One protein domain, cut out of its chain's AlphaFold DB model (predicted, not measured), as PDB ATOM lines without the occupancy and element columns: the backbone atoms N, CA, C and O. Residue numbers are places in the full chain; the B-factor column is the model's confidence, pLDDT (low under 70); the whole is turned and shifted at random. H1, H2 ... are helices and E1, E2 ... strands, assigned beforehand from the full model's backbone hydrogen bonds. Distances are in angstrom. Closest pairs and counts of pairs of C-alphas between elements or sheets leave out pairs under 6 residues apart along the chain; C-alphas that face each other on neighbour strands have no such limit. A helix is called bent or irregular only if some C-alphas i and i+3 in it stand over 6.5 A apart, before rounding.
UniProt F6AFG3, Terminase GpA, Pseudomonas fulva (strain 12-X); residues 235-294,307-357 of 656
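Overview. This is residues 235 to 294 and 307 to 357 of the 656 residues of the protein "Terminase GpA" of Pseudomonas fulva (strain 12-X) (UniProt F6AFG3). A helical hairpin, H2 and H3, reaches out from a small strand-rich body; the first turns of H2, residues 317 to 322, pack on one face of the small sheet E2 E3 E4. On the far side of that body from the hairpin lie the short helix H1 and a two-stranded ribbon, E1 with E5. The printed part has 111 residues, with three named helices and five named strands in the order E1 E2 E3 E4 H1 E5 H2 H3; both sheets, E2 - E3 - E4 and E1 - E5, are antiparallel. The class is mixed, helices and strands, with under half of the residues, 53, in named elements. The whole is compact, with a radius of gyration of the C-alphas of 14.9 A and spans of 42 by 38 by 29 A.

Along the chain. Find C-alpha 235 at (123.482, 108.418, 94.355); from there E1 runs 13.0 A to residue 239. Residues 240 to 253 hold no named element, and then come E2, residues 254 to 256, E3, residues 263 to 266, and E4, residues 275 to 277. H1 follows at once, residues 278 to 286, 14.0 A long; it is irregular, but only just, with C-alphas 279 and 282 at 7.0 A. E5 is residues 289 to 291. Look for H2 from C-alpha 317 at (139.476, 98.311, 90.539) to residue 331, 20.6 A, and for H3 from residue 337 to C-alpha 347 at (130.933, 104.276, 84.561), 14.6 A.

Arrangement. Begin with E2, E3 and E4, a meander, each strand the antiparallel neighbour of the one before. N 255 and O 264 are 2.8 A apart, and N 265 and O 276 are 2.8 A apart, both within hydrogen-bond range. H2 is on one face of this sheet, making two layers, a helix over a sheet, at a height over the sheet of 8.9 A; it runs across the strands, at 81 degrees to E2 on the local plane. The closest C-alphas of E3 and H2 are those of Val 263 and Gln 318, 5.9 A. H2 and H3 form a helical hairpin and touch, closest at the C-alphas of Ala 327 and Pro 338, 4.9 A, at a shallow tilt of 28 degrees, opposite ways. H3 is apart from E3. The closest C-alphas of E1 and H1 are those of Val 238 and Met 284, 5.4 A. E1 and E5 are antiparallel, with N 237 and O 289 at 2.8 A. Every O i to N i+4 pair is within hydrogen-bond range in H2 and H3, and 3 of 5 are in H1.

Size, cuts and confidence. The two C-alphas farthest apart are those of Ala 283 and Met 357, 42.2 A. Residues 295 to 306 are cut out, and C-alphas 294 and 307 stand 22.3 A apart across the cut. The link E1 to E2 is long. The mean pLDDT of the printed part is 91.6, and residues 353 to 357 are under 70.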
ATOM      1  N   ARG A 235     122.095 108.905  94.398       98.12
ATOM      2  CA  ARG A 235     123.482 108.418  94.355       98.12
ATOM      3  C   ARG A 235     123.796 107.644  95.629       98.12
ATOM      4  O   ARG A 235     123.264 107.974  96.686       98.12
ATOM      5  N   TYR A 236     124.635 106.616  95.516       97.94
ATOM      6  CA  TYR A 236     125.031 105.790  96.657       97.94
ATOM      7  C   TYR A 236     126.284 106.368  97.318       97.94
ATOM      8  O   TYR A 236     127.387 106.279  96.773       97.94
ATOM      9  N   PHE A 237     126.113 106.994  98.475       98.00
ATOM     10  CA  PHE A 237     127.199 107.572  99.254       98.00
ATOM     11  C   PHE A 237     127.810 106.497 100.139       98.00
ATOM     12  O   PHE A 237     127.088 105.765 100.804       98.00
ATOM     13  N   VAL A 238     129.135 106.406 100.154       97.56
ATOM     14  CA  VAL A 238     129.881 105.494 101.026       97.56
ATOM     15  C   VAL A 238     130.840 106.293 101.905       97.56
ATOM     16  O   VAL A 238     131.449 107.246 101.409       97.56
ATOM     17  N   PRO A 239     131.001 105.947 103.192       97.38
ATOM     18  CA  PRO A 239     131.919 106.658 104.068       97.38
ATOM     19  C   PRO A 239     133.372 106.304 103.742       97.38
ATOM     20  O   PRO A 239     133.708 105.152 103.465       97.38
ATOM     21  N   CYS A 240     134.260 107.292 103.807       96.75
ATOM     22  CA  CYS A 240     135.699 107.053 103.818       96.75
ATOM     23  C   CYS A 240     136.095 106.308 105.111       96.75
ATOM     24  O   CYS A 240     135.737 106.773 106.195       96.75
ATOM     25  N   PRO A 241     136.875 105.213 105.049       96.06
ATOM     26  CA  PRO A 241     137.279 104.460 106.238       96.06
ATOM     27  C   PRO A 241     138.248 105.225 107.154       96.06
ATOM     28  O   PRO A 241     138.417 104.837 108.304       96.06
ATOM     29  N   HIS A 242     138.875 106.304 106.671       94.88
ATOM     30  CA  HIS A 242     139.841 107.090 107.447       94.88
ATOM     31  C   HIS A 242     139.216 108.318 108.121       94.88
ATOM     32  O   HIS A 242     139.512 108.588 109.280       94.88
ATOM     33  N   CYS A 243     138.359 109.065 107.414       95.25
ATOM     34  CA  CYS A 243     137.773 110.316 107.921       95.25
ATOM     35  C   CYS A 243     136.249 110.277 108.106       95.25
ATOM     36  O   CYS A 243     135.674 111.245 108.590       95.25
ATOM     37  N   GLY A 244     135.571 109.203 107.687       95.06
ATOM     38  CA  GLY A 244     134.114 109.067 107.785       95.06
ATOM     39  C   GLY A 244     133.307 109.912 106.791       95.06
ATOM     40  O   GLY A 244     132.086 109.771 106.739       95.06
ATOM     41  N   GLN A 245     133.947 110.758 105.974       95.38
ATOM     42  CA  GLN A 245     133.247 111.586 104.990       95.38
ATOM     43  C   GLN A 245     132.491 110.715 103.981       95.38
ATOM     44  O   GLN A 245     133.075 109.851 103.327       95.38
ATOM     45  N   ASN A 246     131.197 110.988 103.824       95.62
ATOM     46  CA  ASN A 246     130.344 110.328 102.843       95.62
ATOM     47  C   ASN A 246     130.614 110.868 101.436       95.62
ATOM     48  O   ASN A 246     130.542 112.077 101.213       95.62
ATOM     49  N   GLN A 247     130.894 109.968 100.492       95.44
ATOM     50  CA  GLN A 247     131.314 110.315  99.134       95.44
ATOM     51  C   GLN A 247     130.713 109.392  98.072       95.44
ATOM     52  O   GLN A 247     130.431 108.221  98.329       95.44
ATOM     53  N   VAL A 248     130.556 109.919  96.858       96.75
ATOM     54  CA  VAL A 248     130.232 109.130  95.665       96.75
ATOM     55  C   VAL A 248     131.544 108.702  95.010       96.75
ATOM     56  O   VAL A 248     132.443 109.517  94.818       96.75
ATOM     57  N   LEU A 249     131.678 107.418  94.674       96.31
ATOM     58  CA  LEU A 249     132.883 106.900  94.038       96.31
ATOM     59  C   LEU A 249     132.928 107.331  92.573       96.31
ATOM     60  O   LEU A 249     132.261 106.750  91.722       96.31
ATOM     61  N   GLU A 250     133.723 108.349  92.278       95.50
ATOM     62  CA  GLU A 250     133.969 108.836  90.917       95.50
ATOM     63  C   GLU A 250     135.266 108.294  90.304       95.50
ATOM     64  O   GLU A 250     136.269 108.112  90.993       95.50
ATOM     65  N   TRP A 251     135.269 108.086  88.984       95.88
ATOM     66  CA  TRP A 251     136.429 107.558  88.255       95.88
ATOM     67  C   TRP A 251     137.695 108.402  88.436       95.88
ATOM     68  O   TRP A 251     138.776 107.849  88.609       95.88
ATOM     69  N   ALA A 252     137.557 109.731  88.457       94.44
ATOM     70  CA  ALA A 252     138.676 110.667  88.569       94.44
ATOM     71  C   ALA A 252     139.518 110.471  89.844       94.44
ATOM     72  O   ALA A 252     140.711 110.793  89.856       94.44
ATOM     73  N   ASN A 253     138.916 109.914  90.896       95.56
ATOM     74  CA  ASN A 253     139.564 109.671  92.180       95.56
ATOM     75  C   ASN A 253     140.253 108.306  92.258       95.56
ATOM     76  O   ASN A 253     141.044 108.089  93.170       95.56
ATOM     77  N   LEU A 254     140.020 107.396  91.311       96.62
ATOM     78  CA  LEU A 254     140.776 106.151  91.253       96.62
ATOM     79  C   LEU A 254     142.190 106.440  90.731       96.62
ATOM     80  O   LEU A 254     142.350 107.025  89.661       96.62
ATOM     81  N   LYS A 255     143.215 106.045  91.489       96.31
ATOM     82  CA  LYS A 255     144.629 106.242  91.152       96.31
ATOM     83  C   LYS A 255     145.327 104.894  91.074       96.31
ATOM     84  O   LYS A 255     145.098 104.023  91.909       96.31
ATOM     85  N   TRP A 256     146.184 104.722  90.076       96.69
ATOM     86  CA  TRP A 256     146.935 103.487  89.889       96.69
ATOM     87  C   TRP A 256     148.359 103.748  89.408       96.69
ATOM     88  O   TRP A 256     148.648 104.794  88.830       96.69
ATOM     89  N   THR A 257     149.243 102.791  89.682       95.12
ATOM     90  CA  THR A 257     150.608 102.742  89.142       95.12
ATOM     91  C   THR A 257     150.624 102.121  87.744       95.12
ATOM     92  O   THR A 257     149.734 101.340  87.405       95.12
ATOM     93  N   ASP A 258     151.665 102.397  86.953       91.25
ATOM     94  CA  ASP A 258     151.810 101.874  85.580       91.25
ATOM     95  C   ASP A 258     151.827 100.335  85.507       91.25
ATOM     96  O   ASP A 258     151.413  99.734  84.517       91.25
ATOM     97  N   ASP A 259     152.289  99.674  86.572       92.38
ATOM     98  CA  ASP A 259     152.300  98.213  86.692       92.38
ATOM     99  C   ASP A 259     150.992  97.631  87.264       92.38
ATOM    100  O   ASP A 259     150.855  96.410  87.399       92.38
ATOM    101  N   TYR A 260     150.020  98.489  87.588       93.38
ATOM    102  CA  TYR A 260     148.737  98.166  88.214       93.38
ATOM    103  C   TYR A 260     148.853  97.368  89.517       93.38
ATOM    104  O   TYR A 260     147.891  96.694  89.899       93.38
ATOM    105  N   LYS A 261     150.010  97.361  90.190       90.88
ATOM    106  CA  LYS A 261     150.153  96.656  91.475       90.88
ATOM    107  C   LYS A 261     149.480  97.404  92.611       90.88
ATOM    108  O   LYS A 261     149.016  96.767  93.551       90.88
ATOM    109  N   ARG A 262     149.407  98.730  92.507       92.19
ATOM    110  CA  ARG A 262     148.708  99.585  93.457       92.19
ATOM    111  C   ARG A 262     147.573 100.303  92.743       92.19
ATOM    112  O   ARG A 262     147.817 100.989  91.751       92.19
ATOM    113  N   VAL A 263     146.351 100.103  93.228       95.62
ATOM    114  CA  VAL A 263     145.133 100.717  92.694       95.62
ATOM    115  C   VAL A 263     144.257 101.115  93.872       95.62
ATOM    116  O   VAL A 263     143.559 100.277  94.442       95.62
ATOM    117  N   ASP A 264     144.305 102.396  94.209       96.38
ATOM    118  CA  ASP A 264     143.664 102.945  95.398       96.38
ATOM    119  C   ASP A 264     142.704 104.068  95.004       96.38
ATOM    120  O   ASP A 264     142.870 104.747  93.987       96.38
ATOM    121  N   TYR A 265     141.689 104.286  95.828       96.88
ATOM    122  CA  TYR A 265     140.729 105.362  95.644       96.88
ATOM    123  C   TYR A 265     141.094 106.558  96.527       96.88
ATOM    124  O   TYR A 265     141.080 106.464  97.751       96.88
ATOM    125  N   LEU A 266     141.392 107.702  95.921       97.00
ATOM    126  CA  LEU A 266     141.656 108.948  96.633       97.00
ATOM    127  C   LEU A 266     140.371 109.482  97.278       97.00
ATOM    128  O   LEU A 266     139.366 109.684  96.600       97.00
ATOM    129  N   CYS A 267     140.399 109.738  98.585       96.00
ATOM    130  CA  CYS A 267     139.272 110.354  99.280       96.00
ATOM    131  C   CYS A 267     138.910 111.716  98.660       96.00
ATOM    132  O   CYS A 267     139.776 112.551  98.418       96.00
ATOM    133  N   SER A 268     137.613 111.949  98.448       93.00
ATOM    134  CA  SER A 268     137.071 113.212  97.924       93.00
ATOM    135  C   SER A 268     137.253 114.400  98.875       93.00
ATOM    136  O   SER A 268     137.221 115.545  98.430       93.00
ATOM    137  N   ASN A 269     137.462 114.149 100.172       92.19
ATOM    138  CA  ASN A 269     137.828 115.196 101.117       92.19
ATOM    139  C   ASN A 269     139.314 115.542 100.955       92.19
ATOM    140  O   ASN A 269     140.186 114.753 101.336       92.19
ATOM    141  N   ALA A 270     139.584 116.747 100.449       88.50
ATOM    142  CA  ALA A 270     140.934 117.268 100.257       88.50
ATOM    143  C   ALA A 270     141.753 117.325 101.560       88.50
ATOM    144  O   ALA A 270     142.963 117.123 101.514       88.50
ATOM    145  N   GLU A 271     141.112 117.530 102.717       91.62
ATOM    146  CA  GLU A 271     141.790 117.536 104.024       91.62
ATOM    147  C   GLU A 271     142.221 116.134 104.468       91.62
ATOM    148  O   GLU A 271     143.184 115.978 105.215       91.62
ATOM    149  N   CYS A 272     141.515 115.096 104.009       93.19
ATOM    150  CA  CYS A 272     141.856 113.718 104.331       93.19
ATOM    151  C   CYS A 272     143.000 113.211 103.452       93.19
ATOM    152  O   CYS A 272     143.928 112.592 103.965       93.19
ATOM    153  N   GLY A 273     142.912 113.417 102.131       89.31
ATOM    154  CA  GLY A 273     143.945 113.019 101.164       89.31
ATOM    155  C   GLY A 273     144.298 111.521 101.136       89.31
ATOM    156  O   GLY A 273     145.244 111.131 100.455       89.31
ATOM    157  N   ALA A 274     143.569 110.674 101.869       93.38
ATOM    158  CA  ALA A 274     143.903 109.266 102.029       93.38
ATOM    159  C   ALA A 274     143.641 108.467 100.746       93.38
ATOM    160  O   ALA A 274     142.637 108.672 100.059       93.38
ATOM    161  N   LEU A 275     144.535 107.518 100.465       95.38
ATOM    162  CA  LEU A 275     144.377 106.508  99.425       95.38
ATOM    163  C   LEU A 275     143.715 105.273 100.038       95.38
ATOM    164  O   LEU A 275     144.338 104.536 100.796       95.38
ATOM    165  N   ILE A 276     142.439 105.085  99.727       96.06
ATOM    166  CA  ILE A 276     141.621 103.986 100.223       96.06
ATOM    167  C   ILE A 276     141.923 102.743  99.393       96.06
ATOM    168  O   ILE A 276     141.662 102.715  98.191       96.06
ATOM    169  N   GLU A 277     142.418 101.701 100.043       94.94
ATOM    170  CA  GLU A 277     142.638 100.405  99.412       94.94
ATOM    171  C   GLU A 277     141.324  99.659  99.145       94.94
ATOM    172  O   GLU A 277     140.335  99.781  99.877       94.94
ATOM    173  N   GLU A 278     141.325  98.803  98.121       94.06
ATOM    174  CA  GLU A 278     140.120  98.094  97.682       94.06
ATOM    175  C   GLU A 278     139.520  97.183  98.772       94.06
ATOM    176  O   GLU A 278     138.305  96.977  98.808       94.06
ATOM    177  N   HIS A 279     140.333  96.674  99.705       94.06
ATOM    178  CA  HIS A 279     139.880  95.769 100.766       94.06
ATOM    179  C   HIS A 279     138.851  96.416 101.720       94.06
ATOM    180  O   HIS A 279     138.012  95.714 102.289       94.06
ATOM    181  N   HIS A 280     138.843  97.749 101.848       94.62
ATOM    182  CA  HIS A 280     137.855  98.480 102.651       94.62
ATOM    183  C   HIS A 280     136.452  98.493 102.031       94.62
ATOM    184  O   HIS A 280     135.470  98.768 102.727       94.62
ATOM    185  N   LYS A 281     136.324  98.159 100.739       93.75
ATOM    186  CA  LYS A 281     135.083  98.294  99.970       93.75
ATOM    187  C   LYS A 281     133.903  97.553 100.605       93.75
ATOM    188  O   LYS A 281     132.805  98.090 100.615       93.75
ATOM    189  N   THR A 282     134.105  96.371 101.190       94.19
ATOM    190  CA  THR A 282     133.017  95.628 101.858       94.19
ATOM    191  C   THR A 282     132.377  96.438 102.987       94.19
ATOM    192  O   THR A 282     131.156  96.581 103.019       94.19
ATOM    193  N   ALA A 283     133.187  97.014 103.881       95.56
ATOM    194  CA  ALA A 283     132.690  97.829 104.989       95.56
ATOM    195  C   ALA A 283     132.073  99.144 104.487       95.56
ATOM    196  O   ALA A 283     130.999  99.533 104.937       95.56
ATOM    197  N   MET A 284     132.710  99.784 103.500       96.00
ATOM    198  CA  MET A 284     132.205 101.012 102.876       96.00
ATOM    199  C   MET A 284     130.832 100.810 102.225       96.00
ATOM    200  O   MET A 284     129.949 101.641 102.389       96.00
ATOM    201  N   LEU A 285     130.638  99.705 101.495       96.25
ATOM    202  CA  LEU A 285     129.372  99.398 100.832       96.25
ATOM    203  C   LEU A 285     128.256  99.112 101.839       96.25
ATOM    204  O   LEU A 285     127.131  99.546 101.608       96.25
ATOM    205  N   LEU A 286     128.554  98.402 102.932       96.00
ATOM    206  CA  LEU A 286     127.586  98.102 103.995       96.00
ATOM    207  C   LEU A 286     127.152  99.351 104.769       96.00
ATOM    208  O   LEU A 286     125.989  99.452 105.142       96.00
ATOM    209  N   ALA A 287     128.073 100.289 104.988       96.50
ATOM    210  CA  ALA A 287     127.800 101.562 105.653       96.50
ATOM    211  C   ALA A 287     127.286 102.656 104.697       96.50
ATOM    212  O   ALA A 287     127.113 103.800 105.113       96.50
ATOM    213  N   GLY A 288     127.096 102.328 103.416       96.00
ATOM    214  CA  GLY A 288     126.625 103.274 102.417       96.00
ATOM    215  C   GLY A 288     125.116 103.503 102.460       96.00
ATOM    216  O   GLY A 288     124.352 102.669 102.944       96.00
ATOM    217  N   GLU A 289     124.682 104.630 101.905       96.75
ATOM    218  CA  GLU A 289     123.273 105.003 101.815       96.75
ATOM    219  C   GLU A 289     122.957 105.726 100.504       96.75
ATOM    220  O   GLU A 289     123.790 106.439  99.937       96.75
ATOM    221  N   TRP A 290     121.734 105.556 100.007       97.69
ATOM    222  CA  TRP A 290     121.256 106.348  98.883       97.69
ATOM    223  C   TRP A 290     120.777 107.711  99.368       97.69
ATOM    224  O   TRP A 290     120.038 107.819 100.344       97.69
ATOM    225  N   ARG A 291     121.158 108.764  98.647       97.62
ATOM    226  CA  ARG A 291     120.631 110.113  98.877       97.62
ATOM    227  C   ARG A 291     120.120 110.691  97.576       97.62
ATOM    228  O   ARG A 291     120.819 110.628  96.561       97.62
ATOM    229  N   ALA A 292     118.916 111.255  97.620       96.75
ATOM    230  CA  ALA A 292     118.359 112.030  96.521       96.75
ATOM    231  C   ALA A 292     119.211 113.279  96.285       96.75
ATOM    232  O   ALA A 292     119.603 113.964  97.230       96.75
ATOM    233  N   THR A 293     119.508 113.550  95.017       95.44
ATOM    234  CA  THR A 293     120.251 114.751  94.597       95.44
ATOM    235  C   THR A 293     119.374 115.736  93.830       95.44
ATOM    236  O   THR A 293     119.810 116.841  93.522       95.44
ATOM    237  N   ALA A 294     118.122 115.359  93.571       95.19
ATOM    238  CA  ALA A 294     117.082 116.197  92.998       95.19
ATOM    239  C   ALA A 294     115.725 115.871  93.642       95.19
ATOM    240  O   ALA A 294     115.580 114.873  94.346       95.19
ATOM    241  N   ALA A 307     130.549 100.859  88.159       96.88
ATOM    242  CA  ALA A 307     131.262  99.620  88.427       96.88
ATOM    243  C   ALA A 307     132.292  99.702  89.570       96.88
ATOM    244  O   ALA A 307     132.743  98.654  90.032       96.88
ATOM    245  N   LEU A 308     132.655 100.894  90.071       96.62
ATOM    246  CA  LEU A 308     133.571 101.025  91.217       96.62
ATOM    247  C   LEU A 308     132.974 100.425  92.493       96.62
ATOM    248  O   LEU A 308     133.722  99.955  93.351       96.62
ATOM    249  N   TYR A 309     131.642 100.383  92.577       96.56
ATOM    250  CA  TYR A 309     130.886  99.758  93.660       96.56
ATOM    251  C   TYR A 309     130.790  98.230  93.534       96.56
ATOM    252  O   TYR A 309     130.124  97.597  94.352       96.56
ATOM    253  N   SER A 310     131.416  97.608  92.524       94.88
ATOM    254  CA  SER A 310     131.416  96.148  92.399       94.88
ATOM    255  C   SER A 310     132.050  95.502  93.645       94.88
ATOM    256  O   SER A 310     133.171  95.880  94.007       94.88
ATOM    257  N   PRO A 311     131.355  94.558  94.313       92.62
ATOM    258  CA  PRO A 311     131.866  93.863  95.489       92.62
ATOM    259  C   PRO A 311     133.219  93.175  95.263       92.62
ATOM    260  O   PRO A 311     133.530  92.701  94.167       92.62
ATOM    261  N   LEU A 312     134.010  93.068  96.334       90.31
ATOM    262  CA  LEU A 312     135.302  92.374  96.318       90.31
ATOM    263  C   LEU A 312     135.168  90.935  95.823       90.31
ATOM    264  O   LEU A 312     134.329  90.202  96.331       90.31
ATOM    265  N   GLY A 313     136.018  90.516  94.884       86.25
ATOM    266  CA  GLY A 313     135.978  89.179  94.276       86.25
ATOM    267  C   GLY A 313     135.154  89.089  92.987       86.25
ATOM    268  O   GLY A 313     135.159  88.041  92.348       86.25
ATOM    269  N   TRP A 314     134.468  90.167  92.585       89.50
ATOM    270  CA  TRP A 314     133.828  90.272  91.271       89.50
ATOM    271  C   TRP A 314     134.706  91.097  90.325       89.50
ATOM    272  O   TRP A 314     135.732  90.606  89.859       89.50
ATOM    273  N   LEU A 315     134.339  92.348  90.035       92.19
ATOM    274  CA  LEU A 315     135.135  93.226  89.185       92.19
ATOM    275  C   LEU A 315     136.029  94.118  90.050       92.19
ATOM    276  O   LEU A 315     135.531  94.997  90.753       92.19
ATOM    277  N   SER A 316     137.344  93.903  89.982       95.31
ATOM    278  CA  SER A 316     138.298  94.689  90.765       95.31
ATOM    279  C   SER A 316     138.557  96.069  90.164       95.31
ATOM    280  O   SER A 316     138.443  96.278  88.948       95.31
ATOM    281  N   TRP A 317     138.985  97.011  91.005       96.62
ATOM    282  CA  TRP A 317     139.476  98.311  90.539       96.62
ATOM    283  C   TRP A 317     140.680  98.155  89.610       96.62
ATOM    284  O   TRP A 317     140.769  98.850  88.599       96.62
ATOM    285  N   GLN A 318     141.540  97.167  89.864       96.31
ATOM    286  CA  GLN A 318     142.645  96.827  88.972       96.31
ATOM    287  C   GLN A 318     142.172  96.425  87.566       96.31
ATOM    288  O   GLN A 318     142.745  96.854  86.563       96.31
ATOM    289  N   SER A 319     141.119  95.609  87.463       95.31
ATOM    290  CA  SER A 319     140.541  95.236  86.168       95.31
ATOM    291  C   SER A 319     139.894  96.418  85.449       95.31
ATOM    292  O   SER A 319     139.901  96.441  84.216       95.31
ATOM    293  N   LEU A 320     139.333  97.381  86.186       96.06
ATOM    294  CA  LEU A 320     138.794  98.615  85.612       96.06
ATOM    295  C   LEU A 320     139.908  99.523  85.081       96.06
ATOM    296  O   LEU A 320     139.805  99.967  83.941       96.06
ATOM    297  N   ALA A 321     140.988  99.726  85.842       96.62
ATOM    298  CA  ALA A 321     142.153 100.508  85.414       96.62
ATOM    299  C   ALA A 321     142.753  99.962  84.107       96.62
ATOM    300  O   ALA A 321     142.897 100.692  83.132       96.62
ATOM    301  N   LYS A 322     142.963  98.640  84.022       96.25
ATOM    302  CA  LYS A 322     143.450  97.982  82.795       96.25
ATOM    303  C   LYS A 322     142.506  98.153  81.600       96.25
ATOM    304  O   LYS A 322     142.963  98.299  80.468       96.25
ATOM    305  N   GLN A 323     141.190  98.092  81.825       95.62
ATOM    306  CA  GLN A 323     140.200  98.322  80.764       95.62
ATOM    307  C   GLN A 323     140.237  99.771  80.275       95.62
ATOM    308  O   GLN A 323     140.168  99.992  79.067       95.62
ATOM    309  N   TYR A 324     140.384 100.726  81.192       96.00
ATOM    310  CA  TYR A 324     140.481 102.141  80.864       96.00
ATOM    311  C   TYR A 324     141.752 102.463  80.087       96.00
ATOM    312  O   TYR A 324     141.654 103.063  79.028       96.00
ATOM    313  N   ASP A 325     142.925 102.013  80.534       95.25
ATOM    314  CA  ASP A 325     144.184 102.308  79.840       95.25
ATOM    315  C   ASP A 325     144.244 101.654  78.458       95.25
ATOM    316  O   ASP A 325     144.718 102.260  77.496       95.25
ATOM    317  N   LYS A 326     143.663 100.455  78.305       94.38
ATOM    318  CA  LYS A 326     143.474  99.842  76.983       94.38
ATOM    319  C   LYS A 326     142.569 100.695  76.087       94.38
ATOM    320  O   LYS A 326     142.862 100.838  74.900       94.38
ATOM    321  N   ALA A 327     141.473 101.219  76.635       92.50
ATOM    322  CA  ALA A 327     140.548 102.077  75.904       92.50
ATOM    323  C   ALA A 327     141.173 103.436  75.562       92.50
ATOM    324  O   ALA A 327     141.027 103.903  74.440       92.50
ATOM    325  N   LYS A 328     141.939 104.024  76.483       92.00
ATOM    326  CA  LYS A 328     142.688 105.266  76.292       92.00
ATOM    327  C   LYS A 328     143.743 105.111  75.204       92.00
ATOM    328  O   LYS A 328     143.767 105.897  74.275       92.00
ATOM    329  N   ALA A 329     144.522 104.031  75.234       90.81
ATOM    330  CA  ALA A 329     145.490 103.755  74.180       90.81
ATOM    331  C   ALA A 329     144.827 103.552  72.803       90.81
ATOM    332  O   ALA A 329     145.459 103.806  71.782       90.81
ATOM    333  N   ALA A 330     143.587 103.049  72.745       87.69
ATOM    334  CA  ALA A 330     142.819 102.990  71.499       87.69
ATOM    335  C   ALA A 330     142.355 104.382  71.050       87.69
ATOM    336  O   ALA A 330     142.536 104.716  69.880       87.69
ATOM    337  N   ALA A 331     141.873 105.201  71.987       84.81
ATOM    338  CA  ALA A 331     141.475 106.582  71.741       84.81
ATOM    339  C   ALA A 331     142.647 107.435  71.223       84.81
ATOM    340  O   ALA A 331     142.514 108.127  70.219       84.81
ATOM    341  N   ASP A 332     143.838 107.280  71.811       81.38
ATOM    342  CA  ASP A 332     145.072 107.950  71.374       81.38
ATOM    343  C   ASP A 332     145.495 107.537  69.947       81.38
ATOM    344  O   ASP A 332     146.204 108.270  69.260       81.38
ATOM    345  N   ARG A 333     145.043 106.366  69.470       82.50
ATOM    346  CA  ARG A 333     145.214 105.897  68.080       82.50
ATOM    347  C   ARG A 333     144.055 106.291  67.153       82.50
ATOM    348  O   ARG A 333     144.063 105.893  65.990       82.50
ATOM    349  N   GLY A 334     143.070 107.040  67.649       75.44
ATOM    350  CA  GLY A 334     141.899 107.499  66.901       75.44
ATOM    351  C   GLY A 334     140.686 106.562  66.926       75.44
ATOM    352  O   GLY A 334     139.746 106.790  66.169       75.44
ATOM    353  N   ASP A 335     140.677 105.516  67.762       78.06
ATOM    354  CA  ASP A 335     139.510 104.650  67.973       78.06
ATOM    355  C   ASP A 335     138.907 104.871  69.365       78.06
ATOM    356  O   ASP A 335     139.363 104.308  70.363       78.06
ATOM    357  N   ASN A 336     137.856 105.686  69.427       83.44
ATOM    358  CA  ASN A 336     137.186 106.045  70.676       83.44
ATOM    359  C   ASN A 336     136.057 105.078  71.069       83.44
ATOM    360  O   ASN A 336     135.521 105.182  72.174       83.44
ATOM    361  N   GLU A 337     135.715 104.098  70.223       85.88
ATOM    362  CA  GLU A 337     134.658 103.117  70.508       85.88
ATOM    363  C   GLU A 337     134.900 102.370  71.838       85.88
ATOM    364  O   GLU A 337     133.978 102.284  72.657       85.88
ATOM    365  N   PRO A 338     136.125 101.902  72.159       89.94
ATOM    366  CA  PRO A 338     136.404 101.280  73.450       89.94
ATOM    367  C   PRO A 338     136.214 102.230  74.638       89.94
ATOM    368  O   PRO A 338     135.802 101.784  75.713       89.94
ATOM    369  N   MET A 339     136.499 103.524  74.461       92.00
ATOM    370  CA  MET A 339     136.325 104.529  75.511       92.00
ATOM    371  C   MET A 339     134.843 104.809  75.754       92.00
ATOM    372  O   MET A 339     134.395 104.776  76.902       92.00
ATOM    373  N   GLN A 340     134.062 104.953  74.684       90.00
ATOM    374  CA  GLN A 340     132.607 105.044  74.764       90.00
ATOM    375  C   GLN A 340     132.017 103.829  75.496       90.00
ATOM    376  O   GLN A 340     131.211 103.979  76.417       90.00
ATOM    377  N   VAL A 341     132.445 102.608  75.146       92.50
ATOM    378  CA  VAL A 341     131.998 101.383  75.828       92.50
ATOM    379  C   VAL A 341     132.363 101.414  77.313       92.50
ATOM    380  O   VAL A 341     131.540 101.019  78.144       92.50
ATOM    381  N   PHE A 342     133.555 101.892  77.673       95.06
ATOM    382  CA  PHE A 342     133.972 102.009  79.068       95.06
ATOM    383  C   PHE A 342     133.076 102.978  79.855       95.06
ATOM    384  O   PHE A 342     132.537 102.600  80.899       95.06
ATOM    385  N   TYR A 343     132.845 104.187  79.340       94.00
ATOM    386  CA  TYR A 343     131.987 105.187  79.986       94.00
ATOM    387  C   TYR A 343     130.553 104.681  80.170       94.00
ATOM    388  O   TYR A 343     130.026 104.670  81.286       94.00
ATOM    389  N   ASN A 344     129.967 104.146  79.105       94.38
ATOM    390  CA  ASN A 344     128.577 103.707  79.101       94.38
ATOM    391  C   ASN A 344     128.368 102.480  79.993       94.38
ATOM    392  O   ASN A 344     127.468 102.435  80.831       94.38
ATOM    393  N   THR A 345     129.217 101.460  79.846       94.31
ATOM    394  CA  THR A 345     128.978 100.154  80.479       94.31
ATOM    395  C   THR A 345     129.645  99.984  81.837       94.31
ATOM    396  O   THR A 345     129.168  99.157  82.616       94.31
ATOM    397  N   ARG A 346     130.723 100.721  82.148       96.00
ATOM    398  CA  ARG A 346     131.419 100.651  83.447       96.00
ATOM    399  C   ARG A 346     131.123 101.857  84.317       96.00
ATOM    400  O   ARG A 346     130.784 101.673  85.482       96.00
ATOM    401  N   LEU A 347     131.217 103.069  83.777       95.81
ATOM    402  CA  LEU A 347     130.933 104.276  84.561       95.81
ATOM    403  C   LEU A 347     129.434 104.569  84.673       95.81
ATOM    404  O   LEU A 347     129.030 105.323  85.555       95.81
ATOM    405  N   ALA A 348     128.618 103.931  83.827       96.38
ATOM    406  CA  ALA A 348     127.194 104.215  83.702       96.38
ATOM    407  C   ALA A 348     126.935 105.701  83.424       96.38
ATOM    408  O   ALA A 348     125.982 106.270  83.940       96.38
ATOM    409  N   LEU A 349     127.812 106.344  82.657       94.75
ATOM    410  CA  LEU A 349     127.678 107.741  82.263       94.75
ATOM    411  C   LEU A 349     127.332 107.805  80.783       94.75
ATOM    412  O   LEU A 349     127.801 106.971  80.013       94.75
ATOM    413  N   VAL A 350     126.532 108.795  80.397       91.12
ATOM    414  CA  VAL A 350     126.304 109.097  78.984       91.12
ATOM    415  C   VAL A 350     127.610 109.524  78.321       91.12
ATOM    416  O   VAL A 350     128.354 110.347  78.859       91.12
ATOM    417  N   TRP A 351     127.881 108.984  77.137       85.38
ATOM    418  CA  TRP A 351     128.965 109.473  76.294       85.38
ATOM    419  C   TRP A 351     128.518 110.741  75.571       85.38
ATOM    420  O   TRP A 351     127.510 110.735  74.853       85.38
ATOM    421  N   ASP A 352     129.254 111.833  75.760       77.44
ATOM    422  CA  ASP A 352     129.033 113.067  75.015       77.44
ATOM    423  C   ASP A 352     129.890 113.052  73.745       77.44
ATOM    424  O   ASP A 352     131.037 113.497  73.742       77.44
ATOM    425  N   ALA A 353     129.319 112.542  72.651       60.94
ATOM    426  CA  ALA A 353     129.974 112.562  71.343       60.94
ATOM    427  C   ALA A 353     130.303 113.994  70.868       60.94
ATOM    428  O   ALA A 353     131.141 114.168  69.991       60.94
ATOM    429  N   ALA A 354     129.701 115.039  71.460       47.41
ATOM    430  CA  ALA A 354     130.036 116.425  71.147       47.41
ATOM    431  C   ALA A 354     131.374 116.887  71.758       47.41
ATOM    432  O   ALA A 354     131.862 117.949  71.389       47.41
ATOM    433  N   GLN A 355     132.009 116.122  72.661       44.97
ATOM    434  CA  GLN A 355     133.425 116.357  72.993       44.97
ATOM    435  C   GLN A 355     134.373 115.928  71.861       44.97
ATOM    436  O   GLN A 355     135.511 116.382  71.834       44.97
ATOM    437  N   GLU A 356     133.906 115.097  70.925       50.38
ATOM    438  CA  GLU A 356     134.662 114.664  69.741       50.38
ATOM    439  C   GLU A 356     134.329 115.486  68.488       50.38
ATOM    440  O   GLU A 356     134.998 115.354  67.464       50.38
ATOM    441  N   MET A 357     133.293 116.326  68.543       53.31
ATOM    442  CA  MET A 357     132.824 117.124  67.414       53.31
ATOM    443  C   MET A 357     133.092 118.597  67.686       53.31
ATOM    444  O   MET A 357     132.766 119.102  68.757       53.31
TER     445      MET A 357